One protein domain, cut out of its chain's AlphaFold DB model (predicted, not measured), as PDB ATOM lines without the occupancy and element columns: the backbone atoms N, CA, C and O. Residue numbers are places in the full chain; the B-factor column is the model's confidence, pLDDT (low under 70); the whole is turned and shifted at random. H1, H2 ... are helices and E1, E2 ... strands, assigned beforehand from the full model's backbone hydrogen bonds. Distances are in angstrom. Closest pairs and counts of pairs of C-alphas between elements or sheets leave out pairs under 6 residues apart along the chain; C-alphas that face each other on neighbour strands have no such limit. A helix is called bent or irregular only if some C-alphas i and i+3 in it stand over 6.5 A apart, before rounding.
ATOM      1  N   GLU A   4      82.720 141.608 154.511       93.94
ATOM      2  CA  GLU A   4      83.031 142.515 155.622       93.94
ATOM      3  C   GLU A   4      84.117 141.959 156.548       93.94
ATOM      4  O   GLU A   4      85.003 142.706 156.959       93.94
ATOM      5  N   GLU A   5      84.113 140.651 156.826       94.94
ATOM      6  CA  GLU A   5      85.193 140.001 157.580       94.94
ATOM      7  C   GLU A   5      86.538 140.136 156.855       94.94
ATOM      8  O   GLU A   5      87.527 140.550 157.461       94.94
ATOM      9  N   ALA A   6      86.572 139.855 155.548       95.88
ATOM     10  CA  ALA A   6      87.779 139.990 154.738       95.88
ATOM     11  C   ALA A   6      88.269 141.448 154.683       95.88
ATOM     12  O   ALA A   6      89.460 141.721 154.845       95.88
ATOM     13  N   ARG A   7      87.343 142.397 154.503       96.69
ATOM     14  CA  ARG A   7      87.636 143.831 154.460       96.69
ATOM     15  C   ARG A   7      88.237 144.318 155.775       96.69
ATOM     16  O   ARG A   7      89.236 145.034 155.743       96.69
ATOM     17  N   LEU A   8      87.651 143.936 156.911       96.88
ATOM     18  CA  LEU A   8      88.152 144.308 158.234       96.88
ATOM     19  C   LEU A   8      89.504 143.658 158.535       96.88
ATOM     20  O   LEU A   8      90.401 144.351 158.997       96.88
ATOM     21  N   LEU A   9      89.689 142.383 158.188       97.81
ATOM     22  CA  LEU A   9      90.967 141.693 158.363       97.81
ATOM     23  C   LEU A   9      92.105 142.388 157.598       97.81
ATOM     24  O   LEU A   9      93.170 142.645 158.162       97.81
ATOM     25  N   VAL A  10      91.870 142.738 156.328       97.81
ATOM     26  CA  VAL A  10      92.848 143.478 155.516       97.81
ATOM     27  C   VAL A  10      93.069 144.878 156.079       97.81
ATOM     28  O   VAL A  10      94.209 145.321 156.162       97.81
ATOM     29  N   ARG A  11      92.010 145.572 156.505       97.88
ATOM     30  CA  ARG A  11      92.132 146.888 157.143       97.88
ATOM     31  C   ARG A  11      93.027 146.834 158.380       97.88
ATOM     32  O   ARG A  11      93.914 147.667 158.501       97.88
ATOM     33  N   GLU A  12      92.805 145.874 159.273       97.69
ATOM     34  CA  GLU A  12      93.596 145.733 160.498       97.69
ATOM     35  C   GLU A  12      95.061 145.420 160.190       97.69
ATOM     36  O   GLU A  12      95.951 146.011 160.795       97.69
ATOM     37  N   TYR A  13      95.331 144.569 159.196       97.62
ATOM     38  CA  TYR A  13      96.695 144.360 158.711       97.62
ATOM     39  C   TYR A  13      97.342 145.661 158.214       97.62
ATOM     40  O   TYR A  13      98.464 145.975 158.608       97.62
ATOM     41  N   LEU A  14      96.643 146.438 157.383       97.00
ATOM     42  CA  LEU A  14      97.168 147.693 156.838       97.00
ATOM     43  C   LEU A  14      97.400 148.749 157.930       97.00
ATOM     44  O   LEU A  14      98.405 149.459 157.885       97.00
ATOM     45  N   ASP A  15      96.548 148.786 158.953       97.12
ATOM     46  CA  ASP A  15      96.740 149.630 160.136       97.12
ATOM     47  C   ASP A  15      98.029 149.263 160.895       97.12
ATOM     48  O   ASP A  15      98.774 150.153 161.304       97.12
ATOM     49  N   THR A  16      98.391 147.972 160.979       96.25
ATOM     50  CA  THR A  16      99.681 147.564 161.581       96.25
ATOM     51  C   THR A  16     100.907 148.081 160.821       96.25
ATOM     52  O   THR A  16     101.983 148.214 161.406       96.25
ATOM     53  N   LEU A  17     100.748 148.411 159.535       94.94
ATOM     54  CA  LEU A  17     101.775 149.047 158.706       94.94
ATOM     55  C   LEU A  17     101.751 150.584 158.807       94.94
ATOM     56  O   LEU A  17     102.570 151.249 158.173       94.94
ATOM     57  N   GLY A  18     100.818 151.157 159.574       95.44
ATOM     58  CA  GLY A  18     100.588 152.598 159.668       95.44
ATOM     59  C   GLY A  18      99.896 153.193 158.437       95.44
ATOM     60  O   GLY A  18     100.040 154.389 158.179       95.44
ATOM     61  N   LEU A  19      99.187 152.373 157.652       94.62
ATOM     62  CA  LEU A  19      98.485 152.807 156.446       94.62
ATOM     63  C   LEU A  19      97.010 153.081 156.751       94.62
ATOM     64  O   LEU A  19      96.269 152.183 157.145       94.62
ATOM     65  N   ASP A  20      96.567 154.310 156.485       94.31
ATOM     66  CA  ASP A  20      95.147 154.665 156.546       94.31
ATOM     67  C   ASP A  20      94.417 154.098 155.320       94.31
ATOM     68  O   ASP A  20      94.542 154.602 154.201       94.31
ATOM     69  N   SER A  21      93.705 152.988 155.517       94.56
ATOM     70  CA  SER A  21      93.021 152.257 154.453       94.56
ATOM     71  C   SER A  21      91.675 151.703 154.921       94.56
ATOM     72  O   SER A  21      91.554 151.223 156.052       94.56
ATOM     73  N   PRO A  22      90.651 151.668 154.048       93.38
ATOM     74  CA  PRO A  22      89.400 150.970 154.338       93.38
ATOM     75  C   PRO A  22      89.535 149.434 154.329       93.38
ATOM     76  O   PRO A  22      88.555 148.752 154.645       93.38
ATOM     77  N   GLY A  23      90.710 148.898 153.969       96.31
ATOM     78  CA  GLY A  23      90.964 147.476 153.747       96.31
ATOM     79  C   GLY A  23      90.778 147.112 152.277       96.31
ATOM     80  O   GLY A  23      91.597 147.475 151.434       96.31
ATOM     81  N   LEU A  24      89.684 146.413 151.976       94.88
ATOM     82  CA  LEU A  24      89.225 146.158 150.608       94.88
ATOM     83  C   LEU A  24      88.276 147.268 150.127       94.88
ATOM     84  O   LEU A  24      87.465 147.794 150.893       94.88
ATOM     85  N   ASN A  25      88.356 147.606 148.843       91.62
ATOM     86  CA  ASN A  25      87.435 148.521 148.176       91.62
ATOM     87  C   ASN A  25      86.145 147.807 147.722       91.62
ATOM     88  O   ASN A  25      85.994 146.595 147.867       91.62
ATOM     89  N   SER A  26      85.218 148.555 147.115       88.06
ATOM     90  CA  SER A  26      83.933 148.033 146.617       88.06
ATOM     91  C   SER A  26      84.046 146.968 145.520       88.06
ATOM     92  O   SER A  26      83.046 146.355 145.168       88.06
ATOM     93  N   SER A  27      85.230 146.785 144.938       87.06
ATOM     94  CA  SER A  27      85.513 145.763 143.928       87.06
ATOM     95  C   SER A  27      86.174 144.517 144.517       87.06
ATOM     96  O   SER A  27      86.597 143.662 143.750       87.06
ATOM     97  N   GLY A  28      86.304 144.410 145.845       90.88
ATOM     98  CA  GLY A  28      86.976 143.270 146.470       90.88
ATOM     99  C   GLY A  28      88.493 143.400 146.551       90.88
ATOM    100  O   GLY A  28      89.146 142.429 146.905       90.88
ATOM    101  N   MET A  29      89.065 144.565 146.239       93.06
ATOM    102  CA  MET A  29      90.508 144.720 146.032       93.06
ATOM    103  C   MET A  29      91.149 145.590 147.113       93.06
ATOM    104  O   MET A  29      90.604 146.632 147.480       93.06
ATOM    105  N   GLY A  30      92.343 145.223 147.561       94.19
ATOM    106  CA  GLY A  30      93.187 146.032 148.443       94.19
ATOM    107  C   GLY A  30      94.665 145.716 148.230       94.19
ATOM    108  O   GLY A  30      95.005 144.803 147.485       94.19
ATOM    109  N   GLY A  31      95.569 146.452 148.867       94.81
ATOM    110  CA  GLY A  31      96.996 146.161 148.750       94.81
ATOM    111  C   GLY A  31      97.884 147.183 149.435       94.81
ATOM    112  O   GLY A  31      97.420 148.237 149.868       94.81
ATOM    113  N   ALA A  32      99.166 146.850 149.526       95.19
ATOM    114  CA  ALA A  32     100.205 147.708 150.067       95.19
ATOM    115  C   ALA A  32     101.559 147.422 149.420       95.19
ATOM    116  O   ALA A  32     101.830 146.322 148.933       95.19
ATOM    117  N   VAL A  33     102.425 148.429 149.485       94.81
ATOM    118  CA  VAL A  33     103.857 148.283 149.235       94.81
ATOM    119  C   VAL A  33     104.556 148.257 150.591       94.81
ATOM    120  O   VAL A  33     104.382 149.175 151.392       94.81
ATOM    121  N   VAL A  34     105.328 147.206 150.856       89.81
ATOM    122  CA  VAL A  34     106.094 147.020 152.095       89.81
ATOM    123  C   VAL A  34     107.571 146.920 151.729       89.81
ATOM    124  O   VAL A  34     108.053 145.882 151.274       89.81
ATOM    125  N   GLY A  35     108.296 148.028 151.900       89.62
ATOM    126  CA  GLY A  35     109.656 148.166 151.375       89.62
ATOM    127  C   GLY A  35     109.649 148.217 149.843       89.62
ATOM    128  O   GLY A  35     109.066 149.121 149.257       89.62
ATOM    129  N   ASP A  36     110.302 147.247 149.214       90.12
ATOM    130  CA  ASP A  36     110.366 146.996 147.766       90.12
ATOM    131  C   ASP A  36     109.432 145.859 147.307       90.12
ATOM    132  O   ASP A  36     109.435 145.494 146.133       90.12
ATOM    133  N   LEU A  37     108.641 145.285 148.220       93.25
ATOM    134  CA  LEU A  37     107.696 144.214 147.915       93.25
ATOM    135  C   LEU A  37     106.270 144.748 147.836       93.25
ATOM    136  O   LEU A  37     105.884 145.664 148.560       93.25
ATOM    137  N   GLU A  38     105.468 144.123 146.984       94.50
ATOM    138  CA  GLU A  38     104.054 144.446 146.827       94.50
ATOM    139  C   GLU A  38     103.193 143.259 147.248       94.50
ATOM    140  O   GLU A  38     103.427 142.125 146.810       94.50
ATOM    141  N   VAL A  39     102.168 143.536 148.055       95.56
ATOM    142  CA  VAL A  39     101.115 142.581 148.400       95.56
ATOM    143  C   VAL A  39      99.754 143.127 147.982       95.56
ATOM    144  O   VAL A  39      99.409 144.277 148.248       95.56
ATOM    145  N   TYR A  40      98.981 142.284 147.311       94.62
ATOM    146  CA  TYR A  40      97.629 142.556 146.836       94.62
ATOM    147  C   TYR A  40      96.645 141.591 147.510       94.62
ATOM    148  O   TYR A  40      96.976 140.434 147.765       94.62
ATOM    149  N   PHE A  41      95.441 142.071 147.803       95.38
ATOM    150  CA  PHE A  41      94.365 141.316 148.423       95.38
ATOM    151  C   PHE A  41      93.122 141.299 147.539       95.38
ATOM    152  O   PHE A  41      92.679 142.356 147.086       95.38
ATOM    153  N   GLU A  42      92.537 140.117 147.372       93.25
ATOM    154  CA  GLU A  42      91.324 139.878 146.591       93.25
ATOM    155  C   GLU A  42      90.266 139.175 147.431       93.25
ATOM    156  O   GLU A  42      90.535 138.116 147.994       93.25
ATOM    157  N   TYR A  43      89.047 139.696 147.466       90.75
ATOM    158  CA  TYR A  43      87.881 138.919 147.863       90.75
ATOM    159  C   TYR A  43      87.150 138.448 146.614       90.75
ATOM    160  O   TYR A  43      86.568 139.248 145.881       90.75
ATOM    161  N   ALA A  44      87.188 137.140 146.388       84.06
ATOM    162  CA  ALA A  44      86.624 136.519 145.203       84.06
ATOM    163  C   ALA A  44      85.847 135.246 145.559       84.06
ATOM    164  O   ALA A  44      86.064 134.645 146.614       84.06
ATOM    165  N   PRO A  45      84.964 134.781 144.674       80.56
ATOM    166  CA  PRO A  45      84.391 133.442 144.759       80.56
ATOM    167  C   PRO A  45      85.483 132.354 144.811       80.56
ATOM    168  O   PRO A  45      86.518 132.437 144.154       80.56
ATOM    169  N   LYS A  46      85.247 131.261 145.535       71.62
ATOM    170  CA  LYS A  46      86.130 130.077 145.549       71.62
ATOM    171  C   LYS A  46      86.151 129.386 144.183       71.62
ATOM    172  O   LYS A  46      87.141 128.754 143.831       71.62
ATOM    173  N   HIS A  47      85.065 129.500 143.410       58.44
ATOM    174  CA  HIS A  47      84.956 128.944 142.051       58.44
ATOM    175  C   HIS A  47      85.754 129.750 141.024       58.44
ATOM    176  O   HIS A  47      86.205 129.185 140.031       58.44
ATOM    177  N   THR A  48      85.988 131.041 141.286       57.62
ATOM    178  CA  THR A  48      87.083 131.789 140.665       57.62
ATOM    179  C   THR A  48      88.372 131.393 141.373       57.62
ATOM    180  O   THR A  48      89.066 132.198 141.993       57.62
ATOM    181  N   SER A  49      88.709 130.102 141.292       43.16
ATOM    182  CA  SER A  49      90.119 129.769 141.280       43.16
ATOM    183  C   SER A  49      90.722 130.575 140.134       43.16
ATOM    184  O   SER A  49      90.078 130.778 139.099       43.16
ATOM    185  N   CYS A  50      91.963 131.024 140.286       43.00
ATOM    186  CA  CYS A  50      92.792 131.261 139.114       43.00
ATOM    187  C   CYS A  50      93.006 129.907 138.414       43.00
ATOM    188  O   CYS A  50      94.102 129.355 138.398       43.00
ATOM    189  N   SER A  51      91.941 129.351 137.829       36.44
ATOM    190  CA  SER A  51      92.055 128.705 136.545       36.44
ATOM    191  C   SER A  51      92.769 129.712 135.660       36.44
ATOM    192  O   SER A  51      92.495 130.908 135.716       36.44
ATOM    193  N   TRP A  52      93.728 129.213 134.907       41.28
ATOM    194  CA  TRP A  52      94.676 129.916 134.052       41.28
ATOM    195  C   TRP A  52      94.064 130.860 132.988       41.28
ATOM    196  O   TRP A  52      94.739 131.242 132.037       41.28
ATOM    197  N   ILE A  53      92.780 131.206 133.096       34.91
ATOM    198  CA  ILE A  53      91.989 131.943 132.125       34.91
ATOM    199  C   ILE A  53      90.969 132.817 132.875       34.91
ATOM    200  O   ILE A  53      89.939 132.323 133.324       34.91
ATOM    201  N   GLY A  54      91.240 134.122 132.921       35.84
ATOM    202  CA  GLY A  54      90.219 135.169 132.918       35.84
ATOM    203  C   GLY A  54      89.549 135.479 134.253       35.84
ATOM    204  O   GLY A  54      88.607 134.804 134.670       35.84
ATOM    205  N   LEU A  55      89.960 136.607 134.839       38.59
ATOM    206  CA  LEU A  55      89.187 137.360 135.826       38.59
ATOM    207  C   LEU A  55      87.707 137.497 135.397       38.59
ATOM    208  O   LEU A  55      87.402 138.119 134.378       38.59
ATOM    209  N   GLN A  56      86.780 137.003 136.219       37.91
ATOM    210  CA  GLN A  56      85.399 137.493 136.248       37.91
ATOM    211  C   GLN A  56      85.239 138.375 137.482       37.91
ATOM    212  O   GLN A  56      85.425 137.930 138.611       37.91
ATOM    213  N   THR A  57      84.909 139.647 137.257       40.66
ATOM    214  CA  THR A  57      84.642 140.623 138.314       40.66
ATOM    215  C   THR A  57      83.419 140.189 139.117       40.66
ATOM    216  O   THR A  57      82.310 140.141 138.579       40.66
ATOM    217  N   ALA A  58      83.619 139.887 140.397       44.47
ATOM    218  CA  ALA A  58      82.561 139.523 141.326       44.47
ATOM    219  C   ALA A  58      81.650 140.732 141.586       44.47
ATOM    220  O   ALA A  58      81.979 141.614 142.378       44.47
ATOM    221  N   LYS A  59      80.510 140.799 140.891       40.75
ATOM    222  CA  LYS A  59      79.418 141.715 141.251       40.75
ATOM    223  C   LYS A  59      78.194 140.990 141.820       40.75
ATOM    224  O   LYS A  59      77.436 141.612 142.548       40.75
ATOM    225  N   ASP A  60      78.064 139.684 141.580       41.91
ATOM    226  CA  ASP A  60      76.874 138.903 141.940       41.91
ATOM    227  C   ASP A  60      77.241 137.518 142.505       41.91
ATOM    228  O   ASP A  60      76.882 136.500 141.916       41.91
ATOM    229  N   VAL A  61      77.990 137.452 143.614       50.25
ATOM    230  CA  VAL A  61      78.247 136.165 144.287       50.25
ATOM    231  C   VAL A  61      77.780 136.194 145.735       50.25
ATOM    232  O   VAL A  61      78.122 137.081 146.512       50.25
ATOM    233  N   ASP A  62      76.963 135.201 146.046       51.84
ATOM    234  CA  ASP A  62      76.464 134.820 147.352       51.84
ATOM    235  C   ASP A  62      77.618 134.484 148.318       51.84
ATOM    236  O   ASP A  62      78.503 133.683 148.023       51.84
ATOM    237  N   ASP A  63      77.600 135.081 149.515       53.59
ATOM    238  CA  ASP A  63      78.652 134.977 150.547       53.59
ATOM    239  C   ASP A  63      79.007 133.536 150.985       53.59
ATOM    240  O   ASP A  63      79.989 133.312 151.696       53.59
ATOM    241  N   ALA A  64      78.239 132.529 150.560       54.47
ATOM    242  CA  ALA A  64      78.431 131.125 150.912       54.47
ATOM    243  C   ALA A  64      79.634 130.456 150.214       54.47
ATOM    244  O   ALA A  64      80.003 129.332 150.567       54.47
ATOM    245  N   GLY A  65      80.268 131.129 149.250       68.25
ATOM    246  CA  GLY A  65      81.266 130.519 148.379       68.25
ATOM    247  C   GLY A  65      82.571 131.281 148.214       68.25
ATOM    248  O   GLY A  65      83.331 130.861 147.362       68.25
ATOM    249  N   SER A  66      82.866 132.345 148.965       81.31
ATOM    250  CA  SER A  66      84.012 133.241 148.697       81.31
ATOM    251  C   SER A  66      85.206 133.059 149.648       81.31
ATOM    252  O   SER A  66      85.089 132.472 150.730       81.31
ATOM    253  N   TRP A  67      86.378 133.530 149.220       89.25
ATOM    254  CA  TRP A  67      87.640 133.526 149.971       89.25
ATOM    255  C   TRP A  67      88.384 134.861 149.826       89.25
ATOM    256  O   TRP A  67      88.223 135.575 148.836       89.25
ATOM    257  N   LEU A  68      89.218 135.184 150.817       92.94
ATOM    258  CA  LEU A  68      90.248 136.215 150.678       92.94
ATOM    259  C   LEU A  68      91.495 135.554 150.105       92.94
ATOM    260  O   LEU A  68      91.916 134.505 150.592       92.94
ATOM    261  N   ARG A  69      92.127 136.187 149.131       92.88
ATOM    262  CA  ARG A  69      93.433 135.792 148.620       92.88
ATOM    263  C   ARG A  69      94.418 136.915 148.850       92.88
ATOM    264  O   ARG A  69      94.115 138.073 148.592       92.88
ATOM    265  N   ALA A  70      95.588 136.562 149.352       94.75
ATOM    266  CA  ALA A  70      96.732 137.447 149.444       94.75
ATOM    267  C   ALA A  70      97.750 137.031 148.386       94.75
ATOM    268  O   ALA A  70      98.096 135.856 148.292       94.75
ATOM    269  N   HIS A  71      98.242 137.991 147.620       94.81
ATOM    270  CA  HIS A  71      99.164 137.793 146.515       94.81
ATOM    271  C   HIS A  71     100.406 138.640 146.755       94.81
ATOM    272  O   HIS A  71     100.353 139.863 146.650       94.81
ATOM    273  N   ALA A  72     101.530 138.001 147.056       96.31
ATOM    274  CA  ALA A  72     102.821 138.672 147.089       96.31
ATOM    275  C   ALA A  72     103.452 138.606 145.696       96.31
ATOM    276  O   ALA A  72     103.628 137.518 145.136       96.31
ATOM    277  N   ARG A  73     103.789 139.761 145.114       96.19
ATOM    278  CA  ARG A  73     104.446 139.806 143.802       96.19
ATOM    279  C   ARG A  73     105.841 139.185 143.908       96.19
ATOM    280  O   ARG A  73     106.605 139.503 144.817       96.19
ATOM    281  N   ILE A  74     106.155 138.299 142.967       95.94
ATOM    282  CA  ILE A  74     107.484 137.704 142.798       95.94
ATOM    283  C   ILE A  74     108.214 138.441 141.681       95.94
ATOM    284  O   ILE A  74     109.287 138.987 141.892       95.94
ATOM    285  N   TYR A  75     107.642 138.442 140.477       94.81
ATOM    286  CA  TYR A  75     108.311 138.924 139.272       94.81
ATOM    287  C   TYR A  75     107.290 139.476 138.279       94.81
ATOM    288  O   TYR A  75     106.158 138.999 138.220       94.81
ATOM    289  N   THR A  76     107.679 140.460 137.474       94.69
ATOM    290  CA  THR A  76     106.856 140.959 136.365       94.69
ATOM    291  C   THR A  76     107.596 140.739 135.061       94.69
ATOM    292  O   THR A  76     108.709 141.227 134.866       94.69
ATOM    293  N   PHE A  77     106.973 140.003 134.148       93.19
ATOM    294  CA  PHE A  77     107.536 139.799 132.828       93.19
ATOM    295  C   PHE A  77     107.286 141.029 131.950       93.19
ATOM    296  O   PHE A  77     106.194 141.585 131.908       93.19
ATOM    297  N   MET A  78     108.301 141.430 131.181       91.88
ATOM    298  CA  MET A  78     108.181 142.539 130.219       91.88
ATOM    299  C   MET A  78     107.166 142.261 129.099       91.88
ATOM    300  O   MET A  78     106.681 143.175 128.440       91.88
ATOM    301  N   ARG A  79     106.900 140.982 128.837       90.94
ATOM    302  CA  ARG A  79     105.946 140.462 127.856       90.94
ATOM    303  C   ARG A  79     105.316 139.214 128.446       90.94
ATOM    304  O   ARG A  79     105.850 138.676 129.411       90.94
ATOM    305  N   GLU A  80     104.263 138.717 127.819       89.88
ATOM    306  CA  GLU A  80     103.672 137.443 128.203       89.88
ATOM    307  C   GLU A  80     104.740 136.343 128.352       89.88
ATOM    308  O   GLU A  80     105.622 136.170 127.497       89.88
ATOM    309  N   ALA A  81     104.697 135.640 129.485       89.25
ATOM    310  CA  ALA A  81     105.652 134.592 129.795       89.25
ATOM    311  C   ALA A  81     105.503 133.430 128.806       89.25
ATOM    312  O   ALA A  81     104.406 132.942 128.543       89.25
ATOM    313  N   LYS A  82     106.629 132.954 128.270       90.31
ATOM    314  CA  LYS A  82     106.614 131.810 127.357       90.31
ATOM    315  C   LYS A  82     106.145 130.539 128.083       90.31
ATOM    316  O   LYS A  82     106.545 130.340 129.236       90.31
ATOM    317  N   PRO A  83     105.413 129.630 127.414       90.44
ATOM    318  CA  PRO A  83     104.947 128.385 128.027       90.44
ATOM    319  C   PRO A  83     106.065 127.539 128.653       90.44
ATOM    320  O   PRO A  83     105.860 126.917 129.692       90.44
ATOM    321  N   GLU A  84     107.271 127.538 128.075       91.38
ATOM    322  CA  GLU A  84     108.405 126.774 128.609       91.38
ATOM    323  C   GLU A  84     108.901 127.322 129.950       91.38
ATOM    324  O   GLU A  84     109.299 126.545 130.814       91.38
ATOM    325  N   VAL A  85     108.855 128.645 130.138       91.69
ATOM    326  CA  VAL A  85     109.210 129.292 131.411       91.69
ATOM    327  C   VAL A  85     108.176 128.941 132.473       91.69
ATOM    328  O   VAL A  85     108.532 128.547 133.581       91.69
ATOM    329  N   LEU A  86     106.896 129.030 132.115       91.25
ATOM    330  CA  LEU A  86     105.786 128.698 133.003       91.25
ATOM    331  C   LEU A  86     105.831 127.231 133.454       91.25
ATOM    332  O   LEU A  86     105.622 126.942 134.631       91.25
ATOM    333  N   ALA A  87     106.194 126.314 132.555       89.94
ATOM    334  CA  ALA A  87     106.388 124.908 132.892       89.94
ATOM    335  C   ALA A  87     107.549 124.681 133.882       89.94
ATOM    336  O   ALA A  87     107.450 123.809 134.746       89.94
ATOM    337  N   GLU A  88     108.646 125.441 133.784       92.88
ATOM    338  CA  GLU A  88     109.742 125.349 134.759       92.88
ATOM    339  C   GLU A  88     109.357 125.925 136.122       92.88
ATOM    340  O   GLU A  88     109.627 125.288 137.139       92.88
ATOM    341  N   LEU A  89     108.648 127.056 136.149       92.62
ATOM    342  CA  LEU A  89     108.120 127.635 137.386       92.62
ATOM    343  C   LEU A  89     107.137 126.684 138.078       92.62
ATOM    344  O   LEU A  89     107.191 126.516 139.295       92.62
ATOM    345  N   GLN A  90     106.287 125.996 137.312       90.44
ATOM    346  CA  GLN A  90     105.369 124.996 137.853       90.44
ATOM    347  C   GLN A  90     106.113 123.799 138.459       90.44
ATOM    348  O   GLN A  90     105.756 123.337 139.541       90.44
ATOM    349  N   LYS A  91     107.172 123.309 137.805       90.69
ATOM    350  CA  LYS A  91     108.011 122.239 138.368       90.69
ATOM    351  C   LYS A  91     108.723 122.682 139.638       90.69
ATOM    352  O   LYS A  91     108.812 121.898 140.579       90.69
ATOM    353  N   ALA A  92     109.217 123.918 139.673       91.62
ATOM    354  CA  ALA A  92     109.805 124.489 140.877       91.62
ATOM    355  C   ALA A  92     108.772 124.563 142.013       91.62
ATOM    356  O   ALA A  92     109.073 124.155 143.129       91.62
ATOM    357  N   ALA A  93     107.530 124.962 141.719       88.88
ATOM    358  CA  ALA A  93     106.446 125.021 142.704       88.88
ATOM    359  C   ALA A  93     106.056 123.644 143.273       88.88
ATOM    360  O   ALA A  93     105.557 123.554 144.389       88.88
ATOM    361  N   GLN A  94     106.280 122.569 142.513       88.75
ATOM    362  CA  GLN A  94     106.041 121.185 142.940       88.75
ATOM    363  C   GLN A  94     107.217 120.581 143.722       88.75
ATOM    364  O   GLN A  94     107.095 119.478 144.259       88.75
ATOM    365  N   ASN A  95     108.365 121.259 143.776       88.88
ATOM    366  CA  ASN A  95     109.535 120.771 144.489       88.88
ATOM    367  C   ASN A  95     109.373 121.032 145.999       88.88
ATOM    368  O   ASN A  95     109.378 122.192 146.403       88.88
ATOM    369  N   PRO A  96     109.315 119.992 146.854       87.56
ATOM    370  CA  PRO A  96     109.116 120.168 148.295       87.56
ATOM    371  C   PRO A  96     110.271 120.903 148.993       87.56
ATOM    372  O   PRO A  96     110.108 121.356 150.121       87.56
ATOM    373  N   ASN A  97     111.431 121.027 148.339       90.69
ATOM    374  CA  ASN A  97     112.576 121.770 148.863       90.69
ATOM    375  C   ASN A  97     112.512 123.275 148.564       90.69
ATOM    376  O   ASN A  97     113.352 124.020 149.066       90.69
ATOM    377  N   ILE A  98     111.564 123.726 147.738       88.56
ATOM    378  CA  ILE A  98     111.376 125.143 147.428       88.56
ATOM    379  C   ILE A  98     110.199 125.653 148.270       88.56
ATOM    380  O   ILE A  98     109.082 125.152 148.129       88.56
ATOM    381  N   PRO A  99     110.418 126.630 149.166       89.38
ATOM    382  CA  PRO A  99     109.365 127.114 150.045       89.38
ATOM    383  C   PRO A  99     108.272 127.833 149.247       89.38
ATOM    384  O   PRO A  99     108.560 128.598 148.330       89.38
ATOM    385  N   ASN A 100     107.013 127.630 149.630       86.88
ATOM    386  CA  ASN A 100     105.846 128.279 149.022       86.88
ATOM    387  C   ASN A 100     104.960 129.013 150.046       86.88
ATOM    388  O   ASN A 100     103.865 129.441 149.703       86.88
ATOM    389  N   ALA A 101     105.393 129.133 151.307       85.06
ATOM    390  CA  ALA A 101     104.623 129.756 152.392       85.06
ATOM    391  C   ALA A 101     103.201 129.180 152.607       85.06
ATOM    392  O   ALA A 101     102.322 129.882 153.109       85.06
ATOM    393  N   GLY A 102     102.954 127.922 152.219       78.94
ATOM    394  CA  GLY A 102     101.605 127.338 152.237       78.94
ATOM    395  C   GLY A 102     100.672 127.900 151.155       78.94
ATOM    396  O   GLY A 102      99.461 127.715 151.236       78.94
ATOM    397  N   GLY A 103     101.234 128.604 150.174       83.50
ATOM    398  CA  GLY A 103     100.552 129.172 149.025       83.50
ATOM    399  C   GLY A 103     100.872 128.460 147.709       83.50
ATOM    400  O   GLY A 103     101.531 127.420 147.659       83.50
ATOM    401  N   GLU A 104     100.400 129.057 146.623       89.50
ATOM    402  CA  GLU A 104     100.544 128.591 145.250       89.50
ATOM    403  C   GLU A 104     101.224 129.647 144.374       89.50
ATOM    404  O   GLU A 104     101.099 130.850 144.603       89.50
ATOM    405  N   ILE A 105     101.931 129.198 143.340       90.50
ATOM    406  CA  ILE A 105     102.496 130.093 142.332       90.50
ATOM    407  C   ILE A 105     101.432 130.365 141.277       90.50
ATOM    408  O   ILE A 105     100.946 129.443 140.622       90.50
ATOM    409  N   THR A 106     101.083 131.635 141.101       87.12
ATOM    410  CA  THR A 106     100.066 132.081 140.147       87.12
ATOM    411  C   THR A 106     100.691 133.023 139.131       87.12
ATOM    412  O   THR A 106     101.363 133.983 139.501       87.12
ATOM    413  N   TYR A 107     100.450 132.771 137.848       89.31
ATOM    414  CA  TYR A 107     100.734 133.726 136.784       89.31
ATOM    415  C   TYR A 107      99.425 134.388 136.348       89.31
ATOM    416  O   TYR A 107      98.456 133.690 136.056       89.31
ATOM    417  N   MET A 108      99.405 135.718 136.316       86.06
ATOM    418  CA  MET A 108      98.284 136.517 135.823       86.06
ATOM    419  C   MET A 108      98.700 137.143 134.491       86.06
ATOM    420  O   MET A 108      99.641 137.940 134.434       86.06
ATOM    421  N   SER A 109      98.038 136.755 133.400       84.69
ATOM    422  CA  SER A 109      98.395 137.226 132.057       84.69
ATOM    423  C   SER A 109      98.023 138.692 131.849       84.69
ATOM    424  O   SER A 109      98.705 139.391 131.109       84.69
ATOM    425  N   GLU A 110      97.013 139.191 132.561       84.38
ATOM    426  CA  GLU A 110      96.509 140.559 132.456       84.38
ATOM    427  C   GLU A 110      97.556 141.609 132.858       84.38
ATOM    428  O   GLU A 110      97.578 142.708 132.306       84.38
ATOM    429  N   ASN A 111      98.436 141.276 133.807       86.19
ATOM    430  CA  ASN A 111      99.499 142.164 134.290       86.19
ATOM    431  C   ASN A 111     100.911 141.578 134.110       86.19
ATOM    432  O   ASN A 111     101.880 142.152 134.610       86.19
ATOM    433  N   HIS A 112     101.024 140.440 133.416       92.19
ATOM    434  CA  HIS A 112     102.254 139.657 133.262       92.19
ATOM    435  C   HIS A 112     102.975 139.380 134.594       92.19
ATOM    436  O   HIS A 112     104.207 139.310 134.652       92.19
ATOM    437  N   GLY A 113     102.225 139.281 135.687       92.75
ATOM    438  CA  GLY A 113     102.753 139.144 137.033       92.75
ATOM    439  C   GLY A 113     102.814 137.686 137.468       92.75
ATOM    440  O   GLY A 113     101.879 136.913 137.264       92.75
ATOM    441  N   LEU A 114     103.928 137.322 138.091       94.75
ATOM    442  CA  LEU A 114     104.094 136.095 138.851       94.75
ATOM    443  C   LEU A 114     103.916 136.415 140.334       94.75
ATOM    444  O   LEU A 114     104.586 137.306 140.861       94.75
ATOM    445  N   PHE A 115     103.050 135.666 141.003       94.31
ATOM    446  CA  PHE A 115     102.677 135.884 142.393       94.31
ATOM    447  C   PHE A 115     102.816 134.604 143.206       94.31
ATOM    448  O   PHE A 115     102.586 133.505 142.698       94.31
ATOM    449  N   LEU A 116     103.148 134.770 144.484       94.38
ATOM    450  CA  LEU A 116     102.913 133.766 145.509       94.38
ATOM    451  C   LEU A 116     101.585 134.098 146.188       94.38
ATOM    452  O   LEU A 116     101.448 135.157 146.802       94.38
ATOM    453  N   SER A 117     100.614 133.207 146.055       92.31
ATOM    454  CA  SER A 117      99.234 133.443 146.464       92.31
ATOM    455  C   SER A 117      98.855 132.537 147.626       92.31
ATOM    456  O   SER A 117      99.129 131.343 147.586       92.31
ATOM    457  N   ARG A 118      98.173 133.063 148.641       92.56
ATOM    458  CA  ARG A 118      97.600 132.269 149.735       92.56
ATOM    459  C   ARG A 118      96.136 132.627 149.930       92.56
ATOM    460  O   ARG A 118      95.791 133.805 149.926       92.56
ATOM    461  N   SER A 119      95.300 131.615 150.126       92.06
ATOM    462  CA  SER A 119      93.855 131.780 150.277       92.06
ATOM    463  C   SER A 119      93.388 131.519 151.709       92.06
ATOM    464  O   SER A 119      93.944 130.670 152.403       92.06
ATOM    465  N   TYR A 120      92.332 132.223 152.112       92.75
ATOM    466  CA  TYR A 120      91.688 132.137 153.418       92.75
ATOM    467  C   TYR A 120      90.181 131.972 153.215       92.75
ATOM    468  O   TYR A 120      89.509 132.841 152.652       92.75
ATOM    469  N   ASP A 121      89.651 130.831 153.635       90.25
ATOM    470  CA  ASP A 121      88.228 130.494 153.603       90.25
ATOM    471  C   ASP A 121      87.481 130.945 154.867       90.25
ATOM    472  O   ASP A 121      86.288 131.271 154.805       90.25
ATOM    473  N   GLU A 122      88.200 131.024 155.980       91.12
ATOM    474  CA  GLU A 122      87.783 131.602 157.253       91.12
ATOM    475  C   GLU A 122      88.670 132.802 157.599       91.12
ATOM    476  O   GLU A 122      89.809 132.885 157.143       91.12
ATOM    477  N   ALA A 123      88.154 133.742 158.395       92.69
ATOM    478  CA  ALA A 123      88.941 134.876 158.863       92.69
ATOM    479  C   ALA A 123      89.898 134.415 159.982       92.69
ATOM    480  O   ALA A 123      89.436 134.125 161.091       92.69
ATOM    481  N   PRO A 124      91.222 134.324 159.744       95.38
ATOM    482  CA  PRO A 124      92.168 134.045 160.815       95.38
ATOM    483  C   PRO A 124      92.212 135.192 161.830       95.38
ATOM    484  O   PRO A 124      91.860 136.336 161.540       95.38
ATOM    485  N   ALA A 125      92.755 134.911 163.015       96.75
ATOM    486  CA  ALA A 125      93.147 135.971 163.937       96.75
ATOM    487  C   ALA A 125      94.173 136.902 163.268       96.75
ATOM    488  O   ALA A 125      95.120 136.432 162.634       96.75
ATOM    489  N   VAL A 126      94.044 138.213 163.482       95.75
ATOM    490  CA  VAL A 126      94.871 139.238 162.815       95.75
ATOM    491  C   VAL A 126      96.363 139.008 163.019       95.75
ATOM    492  O   VAL A 126      97.133 139.072 162.072       95.75
ATOM    493  N   LYS A 127      96.784 138.609 164.224       96.69
ATOM    494  CA  LYS A 127      98.187 138.257 164.494       96.69
ATOM    495  C   LYS A 127      98.697 137.106 163.615       96.69
ATOM    496  O   LYS A 127      99.851 137.126 163.190       96.69
ATOM    497  N   THR A 128      97.862 136.096 163.375       96.94
ATOM    498  CA  THR A 128      98.189 134.976 162.483       96.94
ATOM    499  C   THR A 128      98.260 135.461 161.043       96.94
ATOM    500  O   THR A 128      99.234 135.164 160.362       96.94
ATOM    501  N   PHE A 129      97.294 136.277 160.618       97.19
ATOM    502  CA  PHE A 129      97.282 136.871 159.287       97.19
ATOM    503  C   PHE A 129      98.533 137.717 159.019       97.19
ATOM    504  O   PHE A 129      99.209 137.483 158.025       97.19
ATOM    505  N   CYS A 130      98.923 138.617 159.930       96.69
ATOM    506  CA  CYS A 130     100.143 139.418 159.782       96.69
ATOM    507  C   CYS A 130     101.381 138.533 159.593       96.69
ATOM    508  O   CYS A 130     102.143 138.735 158.649       96.69
ATOM    509  N   ARG A 131     101.538 137.498 160.433       96.75
ATOM    510  CA  ARG A 131     102.637 136.528 160.308       96.75
ATOM    511  C   ARG A 131     102.596 135.798 158.965       96.75
ATOM    512  O   ARG A 131     103.638 135.584 158.353       96.75
ATOM    513  N   ASP A 132     101.411 135.394 158.522       96.69
ATOM    514  CA  ASP A 132     101.239 134.708 157.248       96.69
ATOM    515  C   ASP A 132     101.656 135.603 156.073       96.69
ATOM    516  O   ASP A 132     102.370 135.130 155.188       96.69
ATOM    517  N   ILE A 133     101.290 136.891 156.085       96.56
ATOM    518  CA  ILE A 133     101.697 137.851 155.048       96.56
ATOM    519  C   ILE A 133     103.202 138.142 155.097       96.56
ATOM    520  O   ILE A 133     103.845 138.182 154.050       96.56
ATOM    521  N   GLU A 134     103.802 138.275 156.283       95.62
ATOM    522  CA  GLU A 134     105.259 138.422 156.432       95.62
ATOM    523  C   GLU A 134     106.016 137.237 155.819       95.62
ATOM    524  O   GLU A 134     106.956 137.427 155.043       95.62
ATOM    525  N   VAL A 135     105.583 136.007 156.120       96.44
ATOM    526  CA  VAL A 135     106.177 134.787 155.553       96.44
ATOM    527  C   VAL A 135     105.941 134.714 154.042       96.44
ATOM    528  O   VAL A 135     106.856 134.337 153.305       96.44
ATOM    529  N   LEU A 136     104.755 135.104 153.564       96.50
ATOM    530  CA  LEU A 136     104.421 135.147 152.139       96.50
ATOM    531  C   LEU A 136     105.356 136.098 151.374       96.50
ATOM    532  O   LEU A 136     105.935 135.700 150.365       96.50
ATOM    533  N   MET A 137     105.567 137.314 151.883       95.88
ATOM    534  CA  MET A 137     106.461 138.311 151.280       95.88
ATOM    535  C   MET A 137     107.937 137.894 151.346       95.88
ATOM    536  O   MET A 137     108.667 138.015 150.364       95.88
ATOM    537  N   ALA A 138     108.398 137.353 152.478       95.62
ATOM    538  CA  ALA A 138     109.766 136.843 152.583       95.62
ATOM    539  C   ALA A 138     110.020 135.700 151.583       95.62
ATOM    540  O   ALA A 138     111.075 135.630 150.950       95.62
ATOM    541  N   THR A 139     109.025 134.830 151.393       96.44
ATOM    542  CA  THR A 139     109.102 133.725 150.432       96.44
ATOM    543  C   THR A 139     109.033 134.223 148.989       96.44
ATOM    544  O   THR A 139     109.766 133.705 148.146       96.44
ATOM    545  N   SER A 140     108.227 135.249 148.685       96.31
ATOM    546  CA  SER A 140     108.180 135.829 147.336       96.31
ATOM    547  C   SER A 140     109.518 136.461 146.943       96.31
ATOM    548  O   SER A 140     109.977 136.260 145.817       96.31
ATOM    549  N   ARG A 141     110.204 137.124 147.887       95.94
ATOM    550  CA  ARG A 141     111.579 137.607 147.692       95.94
ATOM    551  C   ARG A 141     112.547 136.459 147.417       95.94
ATOM    552  O   ARG A 141     113.303 136.527 146.454       95.94
ATOM    553  N   HIS A 142     112.501 135.393 148.218       95.31
ATOM    554  CA  HIS A 142     113.364 134.232 147.993       95.31
ATOM    555  C   HIS A 142     113.167 133.643 146.588       95.31
ATOM    556  O   HIS A 142     114.150 133.329 145.917       95.31
ATOM    557  N   TRP A 143     111.917 133.548 146.125       96.06
ATOM    558  CA  TRP A 143     111.597 133.117 144.765       96.06
ATOM    559  C   TRP A 143     112.217 134.021 143.701       96.06
ATOM    560  O   TRP A 143     112.843 133.513 142.769       96.06
ATOM    561  N   LEU A 144     112.062 135.337 143.846       95.31
ATOM    562  CA  LEU A 144     112.637 136.321 142.929       95.31
ATOM    563  C   LEU A 144     114.161 136.171 142.832       95.31
ATOM    564  O   LEU A 144     114.703 136.118 141.731       95.31
ATOM    565  N   GLU A 145     114.834 136.074 143.975       94.62
ATOM    566  CA  GLU A 145     116.297 136.079 144.056       94.62
ATOM    567  C   GLU A 145     116.936 134.738 143.672       94.62
ATOM    568  O   GLU A 145     118.043 134.730 143.141       94.62
ATOM    569  N   ASN A 146     116.267 133.609 143.940       94.25
ATOM    570  CA  ASN A 146     116.910 132.287 143.898       94.25
ATOM    571  C   ASN A 146     116.237 131.280 142.955       94.25
ATOM    572  O   ASN A 146     116.856 130.282 142.604       94.25
ATOM    573  N   VAL A 147     114.980 131.489 142.549       94.81
ATOM    574  CA  VAL A 147     114.213 130.477 141.791       94.81
ATOM    575  C   VAL A 147     113.898 130.940 140.373       94.81
ATOM    576  O   VAL A 147     114.001 130.155 139.427       94.81
ATOM    577  N   VAL A 148     113.510 132.208 140.204       94.88
ATOM    578  CA  VAL A 148     113.049 132.730 138.911       94.88
ATOM    579  C   VAL A 148     114.157 132.681 137.860       94.88
ATOM    580  O   VAL A 148     113.915 132.139 136.780       94.88
ATOM    581  N   GLU A 149     115.362 133.177 138.161       92.88
ATOM    582  CA  GLU A 149     116.457 133.186 137.177       92.88
ATOM    583  C   GLU A 149     116.852 131.762 136.767       92.88
ATOM    584  O   GLU A 149     116.943 131.479 135.575       92.88
ATOM    585  N   GLU A 150     116.947 130.819 137.712       93.06
ATOM    586  CA  GLU A 150     117.232 129.420 137.376       93.06
ATOM    587  C   GLU A 150     116.172 128.816 136.442       93.06
ATOM    588  O   GLU A 150     116.492 128.069 135.511       93.06
ATOM    589  N   CYS A 151     114.891 129.130 136.663       93.00
ATOM    590  CA  CYS A 151     113.812 128.675 135.788       93.00
ATOM    591  C   CYS A 151     113.928 129.292 134.387       93.00
ATOM    592  O   CYS A 151     113.746 128.589 133.386       93.00
ATOM    593  N   LEU A 152     114.268 130.583 134.304       92.75
ATOM    594  CA  LEU A 152     114.505 131.278 133.039       92.75
ATOM    595  C   LEU A 152     115.679 130.658 132.272       92.75
ATOM    596  O   LEU A 152     115.554 130.396 131.072       92.75
ATOM    597  N   GLU A 153     116.792 130.372 132.945       92.44
ATOM    598  CA  GLU A 153     117.972 129.740 132.349       92.44
ATOM    599  C   GLU A 153     117.675 128.327 131.838       92.44
ATOM    600  O   GLU A 153     117.993 128.003 130.689       92.44
ATOM    601  N   ARG A 154     116.992 127.493 132.635       91.38
ATOM    602  CA  ARG A 154     116.595 126.133 132.220       91.38
ATOM    603  C   ARG A 154     115.660 126.158 131.013       91.38
ATOM    604  O   ARG A 154     115.825 125.350 130.095       91.38
ATOM    605  N   ALA A 155     114.707 127.088 130.985       90.12
ATOM    606  CA  ALA A 155     113.808 127.262 129.850       90.12
ATOM    607  C   ALA A 155     114.568 127.694 128.580       90.12
ATOM    608  O   ALA A 155     114.317 127.148 127.502       90.12
ATOM    609  N   ARG A 156     115.549 128.606 128.701       87.31
ATOM    610  CA  ARG A 156     116.428 129.019 127.588       87.31
ATOM    611  C   ARG A 156     117.288 127.860 127.076       87.31
ATOM    612  O   ARG A 156     117.328 127.634 125.870       87.31
ATOM    613  N   GLY A 157     117.929 127.099 127.964       76.31
ATOM    614  CA  GLY A 157     118.803 125.977 127.594       76.31
ATOM    615  C   GLY A 157     118.077 124.869 126.824       76.31
ATOM    616  O   GLY A 157     118.622 124.320 125.868       76.31
ATOM    617  N   ARG A 158     116.809 124.597 127.161       61.25
ATOM    618  CA  ARG A 158     115.979 123.628 126.422       61.25
ATOM    619  C   ARG A 158     115.520 124.110 125.052       61.25
ATOM    620  O   ARG A 158     115.275 123.274 124.185       61.25
ATOM    621  N   ALA A 159     115.400 125.421 124.848       58.62
ATOM    622  CA  ALA A 159     115.085 125.966 123.530       58.62
ATOM    623  C   ALA A 159     116.227 125.717 122.528       58.62
ATOM    624  O   ALA A 159     115.964 125.551 121.343       58.62
ATOM    625  N   VAL A 160     117.477 125.626 123.003       54.34
ATOM    626  CA  VAL A 160     118.660 125.382 122.159       54.34
ATOM    627  C   VAL A 160     118.789 123.910 121.747       54.34
ATOM    628  O   VAL A 160     119.251 123.623 120.652       54.34
ATOM    629  N   THR A 161     118.348 122.959 122.577       51.16
ATOM    630  CA  THR A 161     118.467 121.514 122.274       51.16
ATOM    631  C   THR A 161     117.395 120.988 121.310       51.16
ATOM    632  O   THR A 161     117.460 119.834 120.898       51.16
ATOM    633  N   LYS A 162     116.386 121.801 120.977       45.72
ATOM    634  CA  LYS A 162     115.288 121.443 120.059       45.72
ATOM    635  C   LYS A 162     115.446 122.021 118.640       45.72
ATOM    636  O   LYS A 162     114.480 121.958 117.881       45.72
TER     637      LYS A 162
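Overview. This is residues 4 to 162 of the 163 residues of an uncharacterized protein of Deltaproteobacteria bacterium RIFOXYA12_FULL_58_15 (UniProt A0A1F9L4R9). A strongly twisted sheet of five strands has the long, bent helix H3 packed along one face; its arm H3a covers the sheet and its arm H3b sticks out past it. H1 and H2 cover that face too, near E2 and E4, giving two layers, helices on one face of a sheet. The 159 printed residues, class mixed, run H1 E1 E2 E3 H2 E4 E5 H3; the sheet, E1 E2 E3 E5 E4, is antiparallel. The whole is compact, radius of gyration of the C-alphas 16.3 A, yet elongated, 53 by 32 by 28 A.

Along the chain. Find E1 at residues 29 to 34, E2 at 37 to 45, E3 at 66 to 76 (27.1 A), E5 at 113 to 120 and E4 at 104 to 108. H1, residues 4 to 16, starts at C-alpha 4 (83.031, 142.515, 155.622); H2 is residues 83 to 93. H3, residues 126 to 160, was assigned as one helix by its hydrogen bonds but is bent: C-alphas 145 and 148 are 6.9 A apart. H3a, residues 126 to 145, spans 28.7 A; H3b, residues 148 to 160, ends at C-alpha 160 (118.660, 125.382, 122.159).

Arrangement. E1 E2 E3 form a meander, each strand the antiparallel neighbour of the one before: look for N 32 and O 39 at 2.9 A, and N 42 and O 69 at 2.9 A. N 70 and O 118 of the antiparallel neighbours E3 and E5 are within hydrogen-bond range at 2.8 A, as are N 106 and O 115 of the antiparallel neighbours E4 and E5 at 2.9 A. E3 bends by 60 degrees at residue 73. E3, H2, E4 are a split strand-helix-strand unit, two strands of one sheet with a helix between them along the chain and E5 between them in the sheet; its crossover is right-handed. H3a is on the sheet at a height of 7.1 A; its closest C-alphas to E3 are Ser 140 and Ile 74, 5.0 A. H1 is on the sheet and touches H3a with residues 9 to 13 alone, closest C-alphas Tyr 13 and Cys 130, 6.1 A. H2 touches H3b, closest C-alphas Val 85 and Ala 155, 5.3 A. Every O i to N i+4 pair is within hydrogen-bond range in H1, H2 and H3a; in H3b 8 of 9 are.

Size, cuts and confidence. The farthest C-alphas, Asp 20 and Lys 162, are 53.3 A apart. The printed part has no cut. The links H1 to E1 and E2 to E3 are long. Look for pLDDT under 70 at residues 47 to 65 and 158 to 162.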